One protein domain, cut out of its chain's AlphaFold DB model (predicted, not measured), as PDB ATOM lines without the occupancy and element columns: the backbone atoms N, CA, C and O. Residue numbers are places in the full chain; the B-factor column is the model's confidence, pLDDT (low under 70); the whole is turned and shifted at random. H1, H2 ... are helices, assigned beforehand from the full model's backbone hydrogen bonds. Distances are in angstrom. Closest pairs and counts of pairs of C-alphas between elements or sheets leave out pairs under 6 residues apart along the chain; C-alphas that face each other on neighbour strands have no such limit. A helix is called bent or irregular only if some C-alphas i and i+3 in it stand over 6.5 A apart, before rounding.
ATOM      1  N   ARG A  64      69.180  54.039  59.064       94.56
ATOM      2  CA  ARG A  64      69.592  54.492  57.733       94.56
ATOM      3  C   ARG A  64      71.097  54.358  57.512       94.56
ATOM      4  O   ARG A  64      71.491  54.081  56.384       94.56
ATOM      5  N   GLU A  65      71.911  54.563  58.543       96.25
ATOM      6  CA  GLU A  65      73.365  54.465  58.415       96.25
ATOM      7  C   GLU A  65      73.771  53.011  58.181       96.25
ATOM      8  O   GLU A  65      74.513  52.719  57.249       96.25
ATOM      9  N   ALA A  66      73.166  52.078  58.921       95.81
ATOM     10  CA  ALA A  66      73.408  50.653  58.722       95.81
ATOM     11  C   ALA A  66      73.041  50.177  57.302       95.81
ATOM     12  O   ALA A  66      73.717  49.316  56.739       95.81
ATOM     13  N   LEU A  67      71.993  50.743  56.685       96.25
ATOM     14  CA  LEU A  67      71.652  50.454  55.286       96.25
ATOM     15  C   LEU A  67      72.679  51.013  54.292       96.25
ATOM     16  O   LEU A  67      72.942  50.376  53.270       96.25
ATOM     17  N   VAL A  68      73.260  52.179  54.581       97.56
ATOM     18  CA  VAL A  68      74.339  52.764  53.770       97.56
ATOM     19  C   VAL A  68      75.604  51.916  53.883       97.56
ATOM     20  O   VAL A  68      76.173  51.554  52.853       97.56
ATOM     21  N   ASP A  69      75.979  51.516  55.099       96.44
ATOM     22  CA  ASP A  69      77.135  50.652  55.370       96.44
ATOM     23  C   ASP A  69      76.986  49.279  54.706       96.44
ATOM     24  O   ASP A  69      77.943  48.737  54.148       96.44
ATOM     25  N   LEU A  70      75.771  48.715  54.715       96.25
ATOM     26  CA  LEU A  70      75.476  47.463  54.024       96.25
ATOM     27  C   LEU A  70      75.645  47.612  52.507       96.25
ATOM     28  O   LEU A  70      76.301  46.778  51.885       96.25
ATOM     29  N   ALA A  71      75.095  48.673  51.911       97.12
ATOM     30  CA  ALA A  71      75.219  48.924  50.476       97.12
ATOM     31  C   ALA A  71      76.684  49.136  50.055       97.12
ATOM     32  O   ALA A  71      77.123  48.607  49.033       97.12
ATOM     33  N   GLU A  72      77.459  49.868  50.855       97.75
ATOM     34  CA  GLU A  72      78.897  50.031  50.650       97.75
ATOM     35  C   GLU A  72      79.649  48.697  50.762       97.75
ATOM     36  O   GLU A  72      80.470  48.360  49.903       97.75
ATOM     37  N   SER A  73      79.331  47.900  51.784       96.94
ATOM     38  CA  SER A  73      79.919  46.575  52.002       96.94
ATOM     39  C   SER A  73      79.632  45.618  50.840       96.94
ATOM     40  O   SER A  73      80.504  44.855  50.430       96.94
ATOM     41  N   GLU A  74      78.436  45.667  50.251       97.44
ATOM     42  CA  GLU A  74      78.118  44.878  49.058       97.44
ATOM     43  C   GLU A  74      78.973  45.290  47.852       97.44
ATOM     44  O   GLU A  74      79.473  44.426  47.126       97.44
ATOM     45  N   VAL A  75      79.176  46.595  47.643       98.12
ATOM     46  CA  VAL A  75      80.031  47.106  46.562       98.12
ATOM     47  C   VAL A  75      81.478  46.652  46.762       98.12
ATOM     48  O   VAL A  75      82.074  46.066  45.854       98.12
ATOM     49  N   THR A  76      82.047  46.860  47.952       97.69
ATOM     50  CA  THR A  76      83.427  46.448  48.259       97.69
ATOM     51  C   THR A  76      83.617  44.938  48.100       97.69
ATOM     52  O   THR A  76      84.562  44.504  47.430       97.69
ATOM     53  N   ALA A  77      82.678  44.128  48.599       95.88
ATOM     54  CA  ALA A  77      82.709  42.675  48.473       95.88
ATOM     55  C   ALA A  77      82.653  42.202  47.010       95.88
ATOM     56  O   ALA A  77      83.430  41.319  46.633       95.88
ATOM     57  N   ARG A  78      81.808  42.807  46.155       96.88
ATOM     58  CA  ARG A  78      81.762  42.495  44.708       96.88
ATOM     59  C   ARG A  78      83.101  42.726  44.013       96.88
ATOM     60  O   ARG A  78      83.451  41.987  43.095       96.88
ATOM     61  N   HIS A  79      83.847  43.733  44.455       97.06
ATOM     62  CA  HIS A  79      85.171  44.056  43.933       97.06
ATOM     63  C   HIS A  79      86.312  43.279  44.614       97.06
ATOM     64  O   HIS A  79      87.481  43.479  44.277       97.06
ATOM     65  N   GLY A  80      85.997  42.372  45.544       95.38
ATOM     66  CA  GLY A  80      86.983  41.575  46.273       95.38
ATOM     67  C   GLY A  80      87.759  42.357  47.336       95.38
ATOM     68  O   GLY A  80      88.802  41.888  47.797       95.38
ATOM     69  N   LEU A  81      87.276  43.543  47.720       96.44
ATOM     70  CA  LEU A  81      87.880  44.387  48.742       96.44
ATOM     71  C   LEU A  81      87.305  44.028  50.114       96.44
ATOM     72  O   LEU A  81      86.411  44.687  50.627       96.44
ATOM     73  N   PHE A  82      87.809  42.947  50.693       95.19
ATOM     74  CA  PHE A  82      87.426  42.500  52.028       95.19
ATOM     75  C   PHE A  82      88.634  41.948  52.775       95.19
ATOM     76  O   PHE A  82      89.596  41.459  52.170       95.19
ATOM     77  N   TYR A  83      88.552  41.991  54.101       95.50
ATOM     78  CA  TYR A  83      89.523  41.357  54.977       95.50
ATOM     79  C   TYR A  83      89.157  39.895  55.222       95.50
ATOM     80  O   TYR A  83      87.992  39.537  55.397       95.50
ATOM     81  N   THR A  84      90.164  39.037  55.264       95.25
ATOM     82  CA  THR A  84      90.039  37.671  55.770       95.25
ATOM     83  C   THR A  84      90.198  37.658  57.295       95.25
ATOM     84  O   THR A  84      90.807  38.573  57.851       95.25
ATOM     85  N   PRO A  85      89.732  36.608  57.998       94.75
ATOM     86  CA  PRO A  85      89.890  36.529  59.452       94.75
ATOM     87  C   PRO A  85      91.345  36.665  59.927       94.75
ATOM     88  O   PRO A  85      91.610  37.348  60.906       94.75
ATOM     89  N   ALA A  86      92.305  36.082  59.199       94.88
ATOM     90  CA  ALA A  86      93.731  36.161  59.538       94.88
ATOM     91  C   ALA A  86      94.348  37.558  59.314       94.88
ATOM     92  O   ALA A  86      95.473  37.824  59.742       94.88
ATOM     93  N   GLU A  87      93.644  38.444  58.607       96.50
ATOM     94  CA  GLU A  87      94.067  39.827  58.379       96.50
ATOM     95  C   GLU A  87      93.535  40.786  59.435       96.50
ATOM     96  O   GLU A  87      94.080  41.877  59.545       96.50
ATOM     97  N   THR A  88      92.538  40.378  60.226       97.06
ATOM     98  CA  THR A  88      91.939  41.193  61.295       97.06
ATOM     99  C   THR A  88      92.201  40.643  62.690       97.06
ATOM    100  O   THR A  88      92.124  41.396  63.656       97.06
ATOM    101  N   TRP A  89      92.516  39.355  62.821       94.94
ATOM    102  CA  TRP A  89      92.673  38.680  64.105       94.94
ATOM    103  C   TRP A  89      93.742  37.588  64.034       94.94
ATOM    104  O   TRP A  89      93.796  36.808  63.083       94.94
ATOM    105  N   ASP A  90      94.576  37.494  65.069       93.62
ATOM    106  CA  ASP A  90      95.724  36.574  65.097       93.62
ATOM    107  C   ASP A  90      95.539  35.324  65.968       93.62
ATOM    108  O   ASP A  90      96.436  34.488  66.071       93.62
ATOM    109  N   GLY A  91      94.372  35.185  66.592       94.19
ATOM    110  CA  GLY A  91      94.074  34.152  67.585       94.19
ATOM    111  C   GLY A  91      93.990  34.703  69.008       94.19
ATOM    112  O   GLY A  91      93.310  34.110  69.842       94.19
ATOM    113  N   THR A  92      94.633  35.840  69.272       95.38
ATOM    114  CA  THR A  92      94.752  36.441  70.606       95.38
ATOM    115  C   THR A  92      94.191  37.853  70.678       95.38
ATOM    116  O   THR A  92      93.539  38.181  71.668       95.38
ATOM    117  N   HIS A  93      94.412  38.676  69.651       93.50
ATOM    118  CA  HIS A  93      93.958  40.063  69.618       93.50
ATOM    119  C   HIS A  93      93.566  40.489  68.199       93.50
ATOM    120  O   HIS A  93      94.024  39.923  67.201       93.50
ATOM    121  N   ALA A  94      92.712  41.512  68.127       96.06
ATOM    122  CA  ALA A  94      92.356  42.162  66.875       96.06
ATOM    123  C   ALA A  94      93.481  43.109  66.442       96.06
ATOM    124  O   ALA A  94      94.036  43.839  67.265       96.06
ATOM    125  N   TYR A  95      93.784  43.118  65.150       96.31
ATOM    126  CA  TYR A  95      94.652  44.116  64.546       96.31
ATOM    127  C   TYR A  95      93.940  45.462  64.443       96.31
ATOM    128  O   TYR A  95      92.715  45.549  64.333       96.31
ATOM    129  N   THR A  96      94.724  46.534  64.435       97.19
ATOM    130  CA  THR A  96      94.208  47.863  64.106       97.19
ATOM    131  C   THR A  96      93.742  47.928  62.646       97.19
ATOM    132  O   THR A  96      94.111  47.091  61.814       97.19
ATOM    133  N   ALA A  97      92.953  48.952  62.307       92.88
ATOM    134  CA  ALA A  97      92.535  49.190  60.926       92.88
ATOM    135  C   ALA A  97      93.745  49.359  59.986       92.88
ATOM    136  O   ALA A  97      93.788  48.743  58.924       92.88
ATOM    137  N   GLU A  98      94.768  50.108  60.414       96.50
ATOM    138  CA  GLU A  98      95.983  50.337  59.623       96.50
ATOM    139  C   GLU A  98      96.771  49.039  59.388       96.50
ATOM    140  O   GLU A  98      97.264  48.780  58.290       96.50
ATOM    141  N   GLU A  99      96.889  48.183  60.404       96.94
ATOM    142  CA  GLU A  99      97.555  46.885  60.264       96.94
ATOM    143  C   GLU A  99      96.781  45.933  59.352       96.94
ATOM    144  O   GLU A  99      97.388  45.269  58.506       96.94
ATOM    145  N   SER A 100      95.455  45.891  59.496       97.19
ATOM    146  CA  SER A 100      94.578  45.078  58.651       97.19
ATOM    147  C   SER A 100      94.682  45.513  57.188       97.19
ATOM    148  O   SER A 100      94.853  44.682  56.295       97.19
ATOM    149  N   GLU A 101      94.686  46.824  56.938       96.06
ATOM    150  CA  GLU A 101      94.870  47.406  55.609       96.06
ATOM    151  C   GLU A 101      96.247  47.085  55.017       96.06
ATOM    152  O   GLU A 101      96.342  46.640  53.872       96.06
ATOM    153  N   ARG A 102      97.328  47.218  55.796       97.31
ATOM    154  CA  ARG A 102      98.674  46.819  55.347       97.31
ATOM    155  C   ARG A 102      98.723  45.345  54.942       97.31
ATOM    156  O   ARG A 102      99.377  45.012  53.953       97.31
ATOM    157  N   ARG A 103      98.040  44.463  55.677       97.31
ATOM    158  CA  ARG A 103      97.965  43.025  55.366       97.31
ATOM    159  C   ARG A 103      97.151  42.754  54.101       97.31
ATOM    160  O   ARG A 103      97.625  42.014  53.240       97.31
ATOM    161  N   LEU A 104      96.009  43.421  53.944       96.88
ATOM    162  CA  LEU A 104      95.204  43.385  52.722       96.88
ATOM    163  C   LEU A 104      96.026  43.816  51.497       96.88
ATOM    164  O   LEU A 104      96.058  43.111  50.486       96.88
ATOM    165  N   ILE A 105      96.753  44.934  51.600       97.44
ATOM    166  CA  ILE A 105      97.644  45.430  50.541       97.44
ATOM    167  C   ILE A 105      98.761  44.423  50.252       97.44
ATOM    168  O   ILE A 105      99.098  44.210  49.088       97.44
ATOM    169  N   ALA A 106      99.331  43.783  51.277       97.44
ATOM    170  CA  ALA A 106     100.354  42.757  51.093       97.44
ATOM    171  C   ALA A 106      99.814  41.515  50.361       97.44
ATOM    172  O   ALA A 106     100.525  40.957  49.526       97.44
ATOM    173  N   ARG A 107      98.559  41.110  50.615       96.62
ATOM    174  CA  ARG A 107      97.897  40.006  49.900       96.62
ATOM    175  C   ARG A 107      97.556  40.365  48.456       96.62
ATOM    176  O   ARG A 107      97.803  39.564  47.560       96.62
ATOM    177  N   MET A 108      96.943  41.526  48.229       97.06
ATOM    178  CA  MET A 108      96.478  41.933  46.896       97.06
ATOM    179  C   MET A 108      97.617  42.430  45.999       97.06
ATOM    180  O   MET A 108      97.565  42.282  44.780       97.06
ATOM    181  N   GLY A 109      98.640  43.037  46.598       97.75
ATOM    182  CA  GLY A 109      99.594  43.902  45.921       97.75
ATOM    183  C   GLY A 109      99.045  45.324  45.766       97.75
ATOM    184  O   GLY A 109      97.882  45.531  45.416       97.75
ATOM    185  N   ARG A 110      99.906  46.327  45.985       97.06
ATOM    186  CA  ARG A 110      99.528  47.750  45.942       97.06
ATOM    187  C   ARG A 110      98.814  48.171  44.643       97.06
ATOM    188  O   ARG A 110      97.764  48.794  44.761       97.06
ATOM    189  N   PRO A 111      99.284  47.800  43.430       98.12
ATOM    190  CA  PRO A 111      98.595  48.188  42.198       98.12
ATOM    191  C   PRO A 111      97.169  47.634  42.095       98.12
ATOM    192  O   PRO A 111      96.276  48.331  41.622       98.12
ATOM    193  N   ALA A 112      96.946  46.394  42.545       97.50
ATOM    194  CA  ALA A 112      95.621  45.781  42.528       97.50
ATOM    195  C   ALA A 112      94.702  46.423  43.572       97.50
ATOM    196  O   ALA A 112      93.559  46.728  43.260       97.50
ATOM    197  N   TYR A 113      95.211  46.688  44.777       97.25
ATOM    198  CA  TYR A 113      94.469  47.398  45.818       97.25
ATOM    199  C   TYR A 113      94.018  48.797  45.355       97.25
ATOM    200  O   TYR A 113      92.836  49.122  45.466       97.25
ATOM    201  N   ASP A 114      94.923  49.592  44.767       97.81
ATOM    202  CA  ASP A 114      94.603  50.938  44.274       97.81
ATOM    203  C   ASP A 114      93.564  50.882  43.132       97.81
ATOM    204  O   ASP A 114      92.592  51.640  43.127       97.81
ATOM    205  N   ALA A 115      93.721  49.943  42.188       97.94
ATOM    206  CA  ALA A 115      92.764  49.740  41.097       97.94
ATOM    207  C   ALA A 115      91.382  49.292  41.606       97.94
ATOM    208  O   ALA A 115      90.357  49.786  41.132       97.94
ATOM    209  N   THR A 116      91.342  48.394  42.595       98.12
ATOM    210  CA  THR A 116      90.106  47.947  43.243       98.12
ATOM    211  C   THR A 116      89.418  49.094  43.983       98.12
ATOM    212  O   THR A 116      88.212  49.260  43.815       98.12
ATOM    213  N   ARG A 117      90.148  49.935  44.735       97.81
ATOM    214  CA  ARG A 117      89.561  51.128  45.381       97.81
ATOM    215  C   ARG A 117      88.983  52.106  44.367       97.81
ATOM    216  O   ARG A 117      87.877  52.598  44.573       97.81
ATOM    217  N   ALA A 118      89.674  52.338  43.252       98.19
ATOM    218  CA  ALA A 118      89.154  53.179  42.179       98.19
ATOM    219  C   ALA A 118      87.863  52.606  41.559       98.19
ATOM    220  O   ALA A 118      86.934  53.363  41.273       98.19
ATOM    221  N   ALA A 119      87.778  51.281  41.388       98.31
ATOM    222  CA  ALA A 119      86.575  50.610  40.892       98.31
ATOM    223  C   ALA A 119      85.404  50.698  41.889       98.31
ATOM    224  O   ALA A 119      84.310  51.096  41.493       98.31
ATOM    225  N   VAL A 120      85.654  50.425  43.176       98.50
ATOM    226  CA  VAL A 120      84.671  50.599  44.263       98.50
ATOM    227  C   VAL A 120      84.141  52.029  44.280       98.50
ATOM    228  O   VAL A 120      82.933  52.240  44.269       98.50
ATOM    229  N   ARG A 121      85.036  53.021  44.231       98.44
ATOM    230  CA  ARG A 121      84.659  54.436  44.192       98.44
ATOM    231  C   ARG A 121      83.725  54.750  43.026       98.44
ATOM    232  O   ARG A 121      82.749  55.473  43.207       98.44
ATOM    233  N   ALA A 122      84.030  54.239  41.834       98.38
ATOM    234  CA  ALA A 122      83.208  54.462  40.650       98.38
ATOM    235  C   ALA A 122      81.800  53.854  40.795       98.38
ATOM    236  O   ALA A 122      80.828  54.507  40.419       98.38
ATOM    237  N   ASP A 123      81.684  52.654  41.372       98.44
ATOM    238  CA  ASP A 123      80.396  51.982  41.605       98.44
ATOM    239  C   ASP A 123      79.576  52.685  42.705       98.44
ATOM    240  O   ASP A 123      78.393  52.969  42.519       98.44
ATOM    241  N   LEU A 124      80.221  53.108  43.801       98.31
ATOM    242  CA  LEU A 124      79.580  53.924  44.843       98.31
ATOM    243  C   LEU A 124      79.015  55.230  44.273       98.31
ATOM    244  O   LEU A 124      77.868  55.568  44.552       98.31
ATOM    245  N   LEU A 125      79.774  55.938  43.426       98.31
ATOM    246  CA  LEU A 125      79.312  57.165  42.759       98.31
ATOM    247  C   LEU A 125      78.145  56.928  41.789       98.31
ATOM    248  O   LEU A 125      77.364  57.851  41.552       98.31
ATOM    249  N   ALA A 126      78.021  55.723  41.233       98.00
ATOM    250  CA  ALA A 126      76.915  55.339  40.360       98.00
ATOM    251  C   ALA A 126      75.640  54.947  41.133       98.00
ATOM    252  O   ALA A 126      74.580  54.794  40.518       98.00
ATOM    253  N   SER A 127      75.711  54.813  42.464       97.69
ATOM    254  CA  SER A 127      74.565  54.451  43.297       97.69
ATOM    255  C   SER A 127      73.415  55.460  43.162       97.69
ATOM    256  O   SER A 127      73.647  56.679  43.174       97.69
ATOM    257  N   PRO A 128      72.149  55.001  43.085       96.75
ATOM    258  CA  PRO A 128      70.995  55.896  43.106       96.75
ATOM    259  C   PRO A 128      70.826  56.612  44.459       96.75
ATOM    260  O   PRO A 128      70.287  57.722  44.487       96.75
ATOM    261  N   ASP A 129      71.328  56.047  45.563       97.25
ATOM    262  CA  ASP A 129      71.254  56.656  46.898       97.25
ATOM    263  C   ASP A 129      72.377  57.683  47.110       97.25
ATOM    264  O   ASP A 129      73.559  57.386  46.948       97.25
ATOM    265  N   ALA A 130      72.003  58.908  47.489       97.56
ATOM    266  CA  ALA A 130      72.949  59.985  47.755       97.56
ATOM    267  C   ALA A 130      73.901  59.689  48.918       97.56
ATOM    268  O   ALA A 130      75.080  60.003  48.801       97.56
ATOM    269  N   ALA A 131      73.422  59.052  49.990       97.00
ATOM    270  CA  ALA A 131      74.266  58.739  51.142       97.00
ATOM    271  C   ALA A 131      75.314  57.669  50.795       97.00
ATOM    272  O   ALA A 131      76.467  57.768  51.198       97.00
ATOM    273  N   VAL A 132      74.960  56.706  49.939       98.00
ATOM    274  CA  VAL A 132      75.928  55.728  49.414       98.00
ATOM    275  C   VAL A 132      76.958  56.403  48.501       98.00
ATOM    276  O   VAL A 132      78.138  56.067  48.549       98.00
ATOM    277  N   ARG A 133      76.556  57.401  47.699       98.06
ATOM    278  CA  ARG A 133      77.517  58.177  46.892       98.06
ATOM    279  C   ARG A 133      78.510  58.958  47.755       98.06
ATOM    280  O   ARG A 133      79.654  59.118  47.338       98.06
ATOM    281  N   GLU A 134      78.100  59.445  48.925       97.62
ATOM    282  CA  GLU A 134      78.977  60.186  49.844       97.62
ATOM    283  C   GLU A 134      80.140  59.319  50.357       97.62
ATOM    284  O   GLU A 134      81.269  59.812  50.428       97.62
ATOM    285  N   ARG A 135      79.918  58.011  50.563       97.31
ATOM    286  CA  ARG A 135      80.972  57.042  50.933       97.31
ATOM    287  C   ARG A 135      82.124  56.972  49.942       97.31
ATOM    288  O   ARG A 135      83.254  56.691  50.322       97.31
ATOM    289  N   ALA A 136      81.893  57.308  48.673       96.81
ATOM    290  CA  ALA A 136      82.943  57.316  47.658       96.81
ATOM    291  C   ALA A 136      84.125  58.251  48.001       96.81
ATOM    292  O   ALA A 136      85.218  58.075  47.456       96.81
ATOM    293  N   ALA A 137      83.931  59.238  48.885       96.50
ATOM    294  CA  ALA A 137      85.006  60.094  49.384       96.50
ATOM    295  C   ALA A 137      86.072  59.312  50.173       96.50
ATOM    296  O   ALA A 137      87.247  59.673  50.123       96.50
ATOM    297  N   GLU A 138      85.691  58.215  50.830       94.50
ATOM    298  CA  GLU A 138      86.591  57.353  51.604       94.50
ATOM    299  C   GLU A 138      87.507  56.508  50.702       94.50
ATOM    300  O   GLU A 138      88.513  55.973  51.156       94.50
ATOM    301  N   TYR A 139      87.225  56.436  49.396       94.94
ATOM    302  CA  TYR A 139      87.973  55.651  48.401       94.94
ATOM    303  C   TYR A 139      88.792  56.516  47.431       94.94
ATOM    304  O   TYR A 139      89.218  56.022  46.383       94.94
ATOM    305  N   ALA A 140      88.953  57.806  47.740       82.94
ATOM    306  CA  ALA A 140      89.626  58.788  46.893       82.94
ATOM    307  C   ALA A 140      91.158  58.760  46.968       82.94
ATOM    308  O   ALA A 140      91.715  58.363  48.016       82.94
TER     309      ALA A 140
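AT A GLANCE: This is residues 64 to 140 of the 140 residues of the protein "Antitoxin" of Propionibacteriaceae bacterium (UniProt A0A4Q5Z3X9). The model is an open arch: the long helix H4 is its top bar, H3 turns off at a corner at one end, and H5 folds back along the other end as a helical hairpin. H1 packs across this hairpin, while short H2 packs on H3, well away from H1. The printed part has 77 residues with five named helices, H1 to H5 in order, and no named strand; the class is all helix. It is only just compact, close to loose, with a radius of gyration of the C-alphas of 13.3 A and spans of 40 by 29 by 18 A.

HOW THE PARTS SIT: H1, residues 64 to 78, and H4, residues 110 to 126, touch at a steep tilt of 48 degrees, opposite ways, through residues 72 to 76 and 120 to 124 alone; their closest C-alphas, of Thr 76 and Val 120, are 5.9 A apart. H5, residues 130 to 139, touches H1 at 52 degrees, a steep tilt, the same way, with the C-alphas of Val 68 and Val 132 closest at 5.5 A. H4 and H5 form a hairpin at a shallow tilt of 15 degrees, with the C-alphas of Leu 125 and Arg 133 closest at 4.6 A. H2, residues 85 to 88, touches H3, residues 97 to 108; their closest C-alphas, of Glu 87 and Ser 100, are 5.3 A apart. H3 and H4 are close but not clearly touching, only just about perpendicular at 71 degrees, with the C-alphas of Ile 105 and Tyr 113 closest at 6.0 A. H1 and H3 are apart. Every O i to N i+4 pair is within hydrogen-bond range in H1, H3 and H4; H5 has 1 of 6, but 7 of 7 O i to N i+3 pairs, and H2 is too short for an i+4 pair.

IN THESE COORDINATES: H1 begins at C-alpha 64 (69.592, 54.492, 57.733) and is 21.5 A long; H2 is short, and H3 is 16.3 A long. H4 is 24.5 A long from C-alpha 110 (99.528, 47.750, 45.942). H5, 15.6 A, ends at C-alpha 139 (87.973, 55.651, 48.401); it is neither bent nor irregular, but only just: C-alphas 134 and 137 are 6.0 A apart.

THE WHOLE: The two C-alphas farthest apart, of Thr 92 and Pro 128, are 41.2 A apart. The printed part has no cut, no link is long, and no printed residue is under 70 in pLDDT.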